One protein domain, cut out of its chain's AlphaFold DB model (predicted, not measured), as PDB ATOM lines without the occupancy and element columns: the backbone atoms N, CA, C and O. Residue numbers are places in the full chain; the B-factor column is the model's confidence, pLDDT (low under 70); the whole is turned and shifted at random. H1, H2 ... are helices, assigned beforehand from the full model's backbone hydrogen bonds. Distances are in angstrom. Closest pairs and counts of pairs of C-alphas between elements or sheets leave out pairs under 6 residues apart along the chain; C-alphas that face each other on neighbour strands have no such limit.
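What this domain is: This is residues 96 to 133 and 385 to 413 of the 413 residues of the protein "SCP domain-containing protein" of Phytophthora parasitica P10297 (UniProt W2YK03). Two long helices, H2 and H3, make an open V whose arms do not meet, with the short helix H1 and the loop before it near its narrow end. H2 runs from that end outward and H3 runs back toward it, with a wide empty space between the arms; residues 115 to 121 of H2 and residues 385 to 404 of H3 stand free. The printed part has 67 residues, with three named helices in the order H1, H2, H3 and no named strand, and its class is all helix. It is only just extended, close to loose, with a radius of gyration of the C-alphas of 16.8 A, and the C-alphas span 47 by 39 by 26 A.

How they stand to each other: Go along from Ile 96 and you come first to H1, residues 105 to 108, and then, after the tight link of one residue, Tyr 109, to H2, residues 110 to 128. H1 and H2 touch only at the corner by their link, H2 with residues 112 to 114 alone; look at their closest C-alphas, those of Tyr 106 and Val 113, 5.6 A apart. Past the cut comes H3, residues 385 to 407, which touches no helix. H1 and H3 are close but not clearly touching: their closest C-alphas, those of Thr 105 and Arg 406, are 7.8 A apart. H2 and H3 are apart. Along the backbone of H2 and of H3, every O i to N i+4 pair is within hydrogen-bond range; H1 is too short for such a pair, and its one O i to N i+3 pair is within range.

Where its parts are: Find C-alpha 105 at (161.749, 288.998, 383.040), where H1 begins; its four residues end at Val 108. Find C-alpha 110 at (158.978, 294.121, 387.921); from there H2 runs 27.0 A to C-alpha 128 at (136.252, 279.570, 388.674). H3, the longest helix with 23 residues, begins at Val 385 and runs 32.7 A to C-alpha 407 at (163.448, 281.892, 376.916).

The domain as a whole: Look at Thr 133 and Val 385, on the two sides of the cut: residues 134 to 384 are not printed, and these two C-alphas, 47.5 A apart, are also the two farthest apart in the domain. The link from H2 to H3 runs across this cut. From Ile 96 to Ile 413, the chain's last residue, the C-alphas are 23.9 A apart. In the B-factor column the mean pLDDT of the printed part is 74.8, and you will find values under 70 at residues 130 to 133 and 400 to 413 of this model.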
ATOM      1  N   ILE A  96     162.187 294.993 371.624       75.69
ATOM      2  CA  ILE A  96     162.422 295.594 372.941       75.69
ATOM      3  C   ILE A  96     163.723 295.017 373.515       75.69
ATOM      4  O   ILE A  96     163.980 293.817 373.380       75.69
ATOM      5  N   ALA A  97     164.536 295.872 374.145       74.50
ATOM      6  CA  ALA A  97     165.875 295.534 374.621       74.50
ATOM      7  C   ALA A  97     165.913 294.153 375.322       74.50
ATOM      8  O   ALA A  97     165.178 293.939 376.296       74.50
ATOM      9  N   PRO A  98     166.740 293.205 374.835       78.12
ATOM     10  CA  PRO A  98     166.699 291.827 375.300       78.12
ATOM     11  C   PRO A  98     167.080 291.729 376.777       78.12
ATOM     12  O   PRO A  98     167.988 292.417 377.251       78.12
ATOM     13  N   ILE A  99     166.397 290.835 377.498       79.69
ATOM     14  CA  ILE A  99     166.626 290.571 378.925       79.69
ATOM     15  C   ILE A  99     168.126 290.284 379.144       79.69
ATOM     16  O   ILE A  99     168.644 289.326 378.558       79.69
ATOM     17  N   PRO A 100     168.846 291.078 379.966       86.25
ATOM     18  CA  PRO A 100     170.285 290.912 380.144       86.25
ATOM     19  C   PRO A 100     170.659 289.505 380.619       86.25
ATOM     20  O   PRO A 100     169.951 288.887 381.414       86.25
ATOM     21  N   THR A 101     171.801 288.988 380.163       85.50
ATOM     22  CA  THR A 101     172.224 287.621 380.511       85.50
ATOM     23  C   THR A 101     172.370 287.463 382.026       85.50
ATOM     24  O   THR A 101     173.152 288.163 382.661       85.50
ATOM     25  N   GLY A 102     171.619 286.518 382.600       88.31
ATOM     26  CA  GLY A 102     171.566 286.283 384.046       88.31
ATOM     27  C   GLY A 102     170.422 287.003 384.768       88.31
ATOM     28  O   GLY A 102     170.206 286.728 385.944       88.31
ATOM     29  N   LYS A 103     169.662 287.861 384.076       85.00
ATOM     30  CA  LYS A 103     168.387 288.412 384.547       85.00
ATOM     31  C   LYS A 103     167.201 287.560 384.100       85.00
ATOM     32  O   LYS A 103     167.295 286.755 383.175       85.00
ATOM     33  N   LEU A 104     166.088 287.737 384.803       83.75
ATOM     34  CA  LEU A 104     164.785 287.133 384.527       83.75
ATOM     35  C   LEU A 104     163.779 288.254 384.246       83.75
ATOM     36  O   LEU A 104     163.986 289.382 384.688       83.75
ATOM     37  N   THR A 105     162.689 287.968 383.529       81.50
ATOM     38  CA  THR A 105     161.749 288.998 383.040       81.50
ATOM     39  C   THR A 105     161.220 289.904 384.154       81.50
ATOM     40  O   THR A 105     161.181 291.116 383.979       81.50
ATOM     41  N   TYR A 106     160.902 289.345 385.327       81.12
ATOM     42  CA  TYR A 106     160.430 290.105 386.492       81.12
ATOM     43  C   TYR A 106     161.523 290.955 387.172       81.12
ATOM     44  O   TYR A 106     161.202 291.831 387.962       81.12
ATOM     45  N   GLU A 107     162.812 290.724 386.896       84.38
ATOM     46  CA  GLU A 107     163.906 291.578 387.392       84.38
ATOM     47  C   GLU A 107     164.184 292.773 386.472       84.38
ATOM     48  O   GLU A 107     164.871 293.706 386.882       84.38
ATOM     49  N   VAL A 108     163.683 292.730 385.233       82.19
ATOM     50  CA  VAL A 108     163.790 293.815 384.242       82.19
ATOM     51  C   VAL A 108     162.487 294.619 384.179       82.19
ATOM     52  O   VAL A 108     162.523 295.842 384.091       82.19
ATOM     53  N   TYR A 109     161.344 293.937 384.296       80.75
ATOM     54  CA  TYR A 109     159.995 294.498 384.192       80.75
ATOM     55  C   TYR A 109     159.147 294.148 385.440       80.75
ATOM     56  O   TYR A 109     158.151 293.427 385.327       80.75
ATOM     57  N   PRO A 110     159.548 294.593 386.653       80.94
ATOM     58  CA  PRO A 110     158.978 294.121 387.921       80.94
ATOM     59  C   PRO A 110     157.505 294.482 388.133       80.94
ATOM     60  O   PRO A 110     156.767 293.643 388.641       80.94
ATOM     61  N   SER A 111     157.073 295.684 387.735       80.00
ATOM     62  CA  SER A 111     155.656 296.077 387.752       80.00
ATOM     63  C   SER A 111     154.870 295.237 386.751       80.00
ATOM     64  O   SER A 111     154.126 294.352 387.152       80.00
ATOM     65  N   TYR A 112     155.156 295.401 385.456       80.31
ATOM     66  CA  TYR A 112     154.441 294.746 384.357       80.31
ATOM     67  C   TYR A 112     154.212 293.237 384.564       80.31
ATOM     68  O   TYR A 112     153.108 292.745 384.336       80.31
ATOM     69  N   VAL A 113     155.221 292.485 385.025       81.56
ATOM     70  CA  VAL A 113     155.048 291.043 385.275       81.56
ATOM     71  C   VAL A 113     154.144 290.768 386.484       81.56
ATOM     72  O   VAL A 113     153.336 289.843 386.417       81.56
ATOM     73  N   ALA A 114     154.238 291.549 387.563       82.00
ATOM     74  CA  ALA A 114     153.357 291.419 388.726       82.00
ATOM     75  C   ALA A 114     151.912 291.847 388.409       82.00
ATOM     76  O   ALA A 114     150.967 291.166 388.813       82.00
ATOM     77  N   ASP A 115     151.741 292.918 387.633       84.06
ATOM     78  CA  ASP A 115     150.445 293.454 387.215       84.06
ATOM     79  C   ASP A 115     149.714 292.443 386.314       84.06
ATOM     80  O   ASP A 115     148.591 292.032 386.610       84.06
ATOM     81  N   ILE A 116     150.390 291.931 385.275       81.44
ATOM     82  CA  ILE A 116     149.848 290.890 384.385       81.44
ATOM     83  C   ILE A 116     149.552 289.591 385.150       81.44
ATOM     84  O   ILE A 116     148.502 288.984 384.934       81.44
ATOM     85  N   GLN A 117     150.421 289.157 386.072       85.44
ATOM     86  CA  GLN A 117     150.137 287.983 386.910       85.44
ATOM     87  C   GLN A 117     148.908 288.195 387.803       85.44
ATOM     88  O   GLN A 117     148.107 287.273 387.951       85.44
ATOM     89  N   THR A 118     148.724 289.397 388.350       87.50
ATOM     90  CA  THR A 118     147.555 289.745 389.170       87.50
ATOM     91  C   THR A 118     146.276 289.686 388.337       87.50
ATOM     92  O   THR A 118     145.364 288.940 388.693       87.50
ATOM     93  N   VAL A 119     146.248 290.348 387.174       81.81
ATOM     94  CA  VAL A 119     145.106 290.326 386.237       81.81
ATOM     95  C   VAL A 119     144.743 288.897 385.816       81.81
ATOM     96  O   VAL A 119     143.567 288.526 385.833       81.81
ATOM     97  N   LEU A 120     145.732 288.055 385.492       81.50
ATOM     98  CA  LEU A 120     145.500 286.655 385.118       81.50
ATOM     99  C   LEU A 120     144.939 285.815 386.279       81.50
ATOM    100  O   LEU A 120     144.052 284.987 386.066       81.50
ATOM    101  N   ILE A 121     145.419 286.030 387.509       85.94
ATOM    102  CA  ILE A 121     144.926 285.333 388.707       85.94
ATOM    103  C   ILE A 121     143.500 285.778 389.059       85.94
ATOM    104  O   ILE A 121     142.675 284.943 389.434       85.94
ATOM    105  N   GLU A 122     143.180 287.064 388.929       86.81
ATOM    106  CA  GLU A 122     141.835 287.590 389.184       86.81
ATOM    107  C   GLU A 122     140.823 287.109 388.141       86.81
ATOM    108  O   GLU A 122     139.760 286.609 388.516       86.81
ATOM    109  N   ALA A 123     141.183 287.136 386.853       75.62
ATOM    110  CA  ALA A 123     140.368 286.558 385.787       75.62
ATOM    111  C   ALA A 123     140.113 285.056 386.015       75.62
ATOM    112  O   ALA A 123     138.969 284.602 385.950       75.62
ATOM    113  N   ALA A 124     141.149 284.284 386.365       77.31
ATOM    114  CA  ALA A 124     141.014 282.858 386.664       77.31
ATOM    115  C   ALA A 124     140.105 282.586 387.878       77.31
ATOM    116  O   ALA A 124     139.285 281.666 387.836       77.31
ATOM    117  N   ARG A 125     140.193 283.399 388.943       84.56
ATOM    118  CA  ARG A 125     139.293 283.314 390.109       84.56
ATOM    119  C   ARG A 125     137.846 283.634 389.740       84.56
ATOM    120  O   ARG A 125     136.947 282.916 390.166       84.56
ATOM    121  N   ALA A 126     137.608 284.679 388.950       76.44
ATOM    122  CA  ALA A 126     136.257 285.073 388.562       76.44
ATOM    123  C   ALA A 126     135.578 284.022 387.664       76.44
ATOM    124  O   ALA A 126     134.407 283.706 387.874       76.44
ATOM    125  N   LEU A 127     136.336 283.417 386.738       76.12
ATOM    126  CA  LEU A 127     135.891 282.272 385.939       76.12
ATOM    127  C   LEU A 127     135.573 281.051 386.818       76.12
ATOM    128  O   LEU A 127     134.507 280.458 386.674       76.12
ATOM    129  N   ALA A 128     136.455 280.702 387.763       77.06
ATOM    130  CA  ALA A 128     136.252 279.570 388.674       77.06
ATOM    131  C   ALA A 128     135.039 279.750 389.609       77.06
ATOM    132  O   ALA A 128     134.371 278.774 389.944       77.06
ATOM    133  N   ASN A 129     134.729 280.991 389.991       84.12
ATOM    134  CA  ASN A 129     133.582 281.332 390.837       84.12
ATOM    135  C   ASN A 129     132.259 281.480 390.054       84.12
ATOM    136  O   ASN A 129     131.233 281.798 390.653       84.12
ATOM    137  N   GLY A 130     132.262 281.295 388.725       62.50
ATOM    138  CA  GLY A 130     131.079 281.459 387.869       62.50
ATOM    139  C   GLY A 130     130.569 282.903 387.748       62.50
ATOM    140  O   GLY A 130     129.478 283.134 387.229       62.50
ATOM    141  N   SER A 131     131.337 283.883 388.230       52.19
ATOM    142  CA  SER A 131     130.939 285.287 388.307       52.19
ATOM    143  C   SER A 131     131.450 286.078 387.101       52.19
ATOM    144  O   SER A 131     132.627 286.452 387.047       52.19
ATOM    145  N   GLY A 132     130.545 286.397 386.168       53.97
ATOM    146  CA  GLY A 132     130.774 287.435 385.156       53.97
ATOM    147  C   GLY A 132     131.230 288.727 385.843       53.97
ATOM    148  O   GLY A 132     130.605 289.187 386.798       53.97
ATOM    149  N   THR A 133     132.397 289.234 385.453       43.50
ATOM    150  CA  THR A 133     133.275 289.935 386.400       43.50
ATOM    151  C   THR A 133     132.973 291.429 386.523       43.50
ATOM    152  O   THR A 133     133.607 292.263 385.875       43.50
ATOM    153  N   VAL A 385     162.915 253.353 394.779       89.44
ATOM    154  CA  VAL A 385     163.094 253.596 393.335       89.44
ATOM    155  C   VAL A 385     161.911 254.375 392.752       89.44
ATOM    156  O   VAL A 385     162.125 255.334 392.011       89.44
ATOM    157  N   ALA A 386     160.674 254.032 393.126       88.00
ATOM    158  CA  ALA A 386     159.482 254.766 392.701       88.00
ATOM    159  C   ALA A 386     159.503 256.227 393.191       88.00
ATOM    160  O   ALA A 386     159.316 257.150 392.396       88.00
ATOM    161  N   ALA A 387     159.812 256.455 394.472       89.75
ATOM    162  CA  ALA A 387     159.942 257.794 395.043       89.75
ATOM    163  C   ALA A 387     161.055 258.610 394.359       89.75
ATOM    164  O   ALA A 387     160.851 259.778 394.023       89.75
ATOM    165  N   PHE A 388     162.211 257.998 394.081       89.44
ATOM    166  CA  PHE A 388     163.309 258.654 393.370       89.44
ATOM    167  C   PHE A 388     162.931 259.007 391.921       89.44
ATOM    168  O   PHE A 388     163.243 260.104 391.454       89.44
ATOM    169  N   GLY A 389     162.189 258.130 391.235       88.81
ATOM    170  CA  GLY A 389     161.617 258.391 389.913       88.81
ATOM    171  C   GLY A 389     160.649 259.578 389.907       88.81
ATOM    172  O   GLY A 389     160.767 260.462 389.056       88.81
ATOM    173  N   VAL A 390     159.753 259.665 390.897       89.31
ATOM    174  CA  VAL A 390     158.847 260.815 391.077       89.31
ATOM    175  C   VAL A 390     159.632 262.101 391.355       89.31
ATOM    176  O   VAL A 390     159.380 263.115 390.706       89.31
ATOM    177  N   VAL A 391     160.633 262.072 392.242       87.75
ATOM    178  CA  VAL A 391     161.474 263.244 392.555       87.75
ATOM    179  C   VAL A 391     162.299 263.700 391.346       87.75
ATOM    180  O   VAL A 391     162.424 264.906 391.113       87.75
ATOM    181  N   MET A 392     162.835 262.780 390.538       83.75
ATOM    182  CA  MET A 392     163.532 263.132 389.297       83.75
ATOM    183  C   MET A 392     162.582 263.658 388.218       83.75
ATOM    184  O   MET A 392     162.922 264.636 387.554       83.75
ATOM    185  N   SER A 393     161.383 263.086 388.077       78.94
ATOM    186  CA  SER A 393     160.342 263.606 387.182       78.94
ATOM    187  C   SER A 393     159.932 265.029 387.581       78.94
ATOM    188  O   SER A 393     159.971 265.945 386.757       78.94
ATOM    189  N   TYR A 394     159.681 265.258 388.875       85.31
ATOM    190  CA  TYR A 394     159.373 266.575 389.430       85.31
ATOM    191  C   TYR A 394     160.510 267.580 389.192       85.31
ATOM    192  O   TYR A 394     160.259 268.674 388.690       85.31
ATOM    193  N   LYS A 395     161.775 267.208 389.452       85.19
ATOM    194  CA  LYS A 395     162.943 268.059 389.151       85.19
ATOM    195  C   LYS A 395     163.109 268.341 387.653       85.19
ATOM    196  O   LYS A 395     163.490 269.453 387.293       85.19
ATOM    197  N   ARG A 396     162.799 267.383 386.771       80.06
ATOM    198  CA  ARG A 396     162.846 267.566 385.308       80.06
ATOM    199  C   ARG A 396     161.736 268.502 384.820       80.06
ATOM    200  O   ARG A 396     162.003 269.346 383.967       80.06
ATOM    201  N   ASN A 397     160.539 268.418 385.401       77.50
ATOM    202  CA  ASN A 397     159.440 269.342 385.124       77.50
ATOM    203  C   ASN A 397     159.738 270.757 385.658       77.50
ATOM    204  O   ASN A 397     159.616 271.729 384.924       77.50
ATOM    205  N   GLN A 398     160.250 270.872 386.888       76.19
ATOM    206  CA  GLN A 398     160.764 272.119 387.479       76.19
ATOM    207  C   GLN A 398     161.885 272.766 386.646       76.19
ATOM    208  O   GLN A 398     161.988 273.992 386.599       76.19
ATOM    209  N   LYS A 399     162.733 271.970 385.975       76.38
ATOM    210  CA  LYS A 399     163.731 272.500 385.034       76.38
ATOM    211  C   LYS A 399     163.066 273.043 383.766       76.38
ATOM    212  O   LYS A 399     163.337 274.185 383.420       76.38
ATOM    213  N   ARG A 400     162.142 272.291 383.151       68.50
ATOM    214  CA  ARG A 400     161.378 272.748 381.973       68.50
ATOM    215  C   ARG A 400     160.572 274.019 382.245       68.50
ATOM    216  O   ARG A 400     160.632 274.941 381.448       68.50
ATOM    217  N   GLN A 401     159.886 274.099 383.384       61.00
ATOM    218  CA  GLN A 401     159.179 275.304 383.842       61.00
ATOM    219  C   GLN A 401     160.121 276.517 383.915       61.00
ATOM    220  O   GLN A 401     159.789 277.588 383.411       61.00
ATOM    221  N   ARG A 402     161.332 276.344 384.464       65.31
ATOM    222  CA  ARG A 402     162.351 277.404 384.471       65.31
ATOM    223  C   ARG A 402     162.928 277.723 383.098       65.31
ATOM    224  O   ARG A 402     163.239 278.880 382.880       65.31
ATOM    225  N   GLU A 403     163.084 276.751 382.203       65.81
ATOM    226  CA  GLU A 403     163.565 276.973 380.829       65.81
ATOM    227  C   GLU A 403     162.526 277.755 380.001       65.81
ATOM    228  O   GLU A 403     162.882 278.739 379.357       65.81
ATOM    229  N   ILE A 404     161.238 277.415 380.123       58.59
ATOM    230  CA  ILE A 404     160.111 278.155 379.523       58.59
ATOM    231  C   ILE A 404     160.059 279.597 380.057       58.59
ATOM    232  O   ILE A 404     160.004 280.541 379.272       58.59
ATOM    233  N   MET A 405     160.177 279.789 381.377       58.50
ATOM    234  CA  MET A 405     160.266 281.125 381.990       58.50
ATOM    235  C   MET A 405     161.587 281.872 381.716       58.50
ATOM    236  O   MET A 405     161.710 283.027 382.119       58.50
ATOM    237  N   ARG A 406     162.580 281.248 381.060       55.66
ATOM    238  CA  ARG A 406     163.860 281.893 380.717       55.66
ATOM    239  C   ARG A 406     163.926 282.373 379.275       55.66
ATOM    240  O   ARG A 406     164.481 283.435 379.031       55.66
ATOM    241  N   ASP A 407     163.418 281.569 378.345       52.56
ATOM    242  CA  ASP A 407     163.448 281.892 376.916       52.56
ATOM    243  C   ASP A 407     162.248 282.761 376.500       52.56
ATOM    244  O   ASP A 407     162.317 283.415 375.465       52.56
ATOM    245  N   GLY A 408     161.156 282.779 377.278       55.72
ATOM    246  CA  GLY A 408     159.998 283.673 377.098       55.72
ATOM    247  C   GLY A 408     159.160 283.450 375.830       55.72
ATOM    248  O   GLY A 408     158.051 283.968 375.737       55.72
ATOM    249  N   GLY A 409     159.665 282.673 374.873       45.66
ATOM    250  CA  GLY A 409     159.061 282.443 373.568       45.66
ATOM    251  C   GLY A 409     158.617 281.002 373.352       45.66
ATOM    252  O   GLY A 409     159.291 280.040 373.735       45.66
ATOM    253  N   ILE A 410     157.494 280.860 372.652       44.66
ATOM    254  CA  ILE A 410     157.090 279.602 372.028       44.66
ATOM    255  C   ILE A 410     158.134 279.277 370.955       44.66
ATOM    256  O   ILE A 410     158.191 279.924 369.911       44.66
ATOM    257  N   ARG A 411     158.964 278.258 371.198       43.84
ATOM    258  CA  ARG A 411     159.742 277.627 370.126       43.84
ATOM    259  C   ARG A 411     158.767 276.802 369.288       43.84
ATOM    260  O   ARG A 411     158.433 275.681 369.667       43.84
ATOM    261  N   ILE A 412     158.277 277.415 368.212       39.09
ATOM    262  CA  ILE A 412     157.496 276.753 367.160       39.09
ATOM    263  C   ILE A 412     158.323 275.566 366.633       39.09
ATOM    264  O   ILE A 412     159.554 275.658 366.563       39.09
ATOM    265  N   ILE A 413     157.644 274.453 366.353       38.50
ATOM    266  CA  ILE A 413     158.218 273.173 365.907       38.50
ATOM    267  C   ILE A 413     157.895 272.983 364.427       38.50
ATOM    268  O   ILE A 413     156.713 273.214 364.093       38.50
TER     269      ILE A 413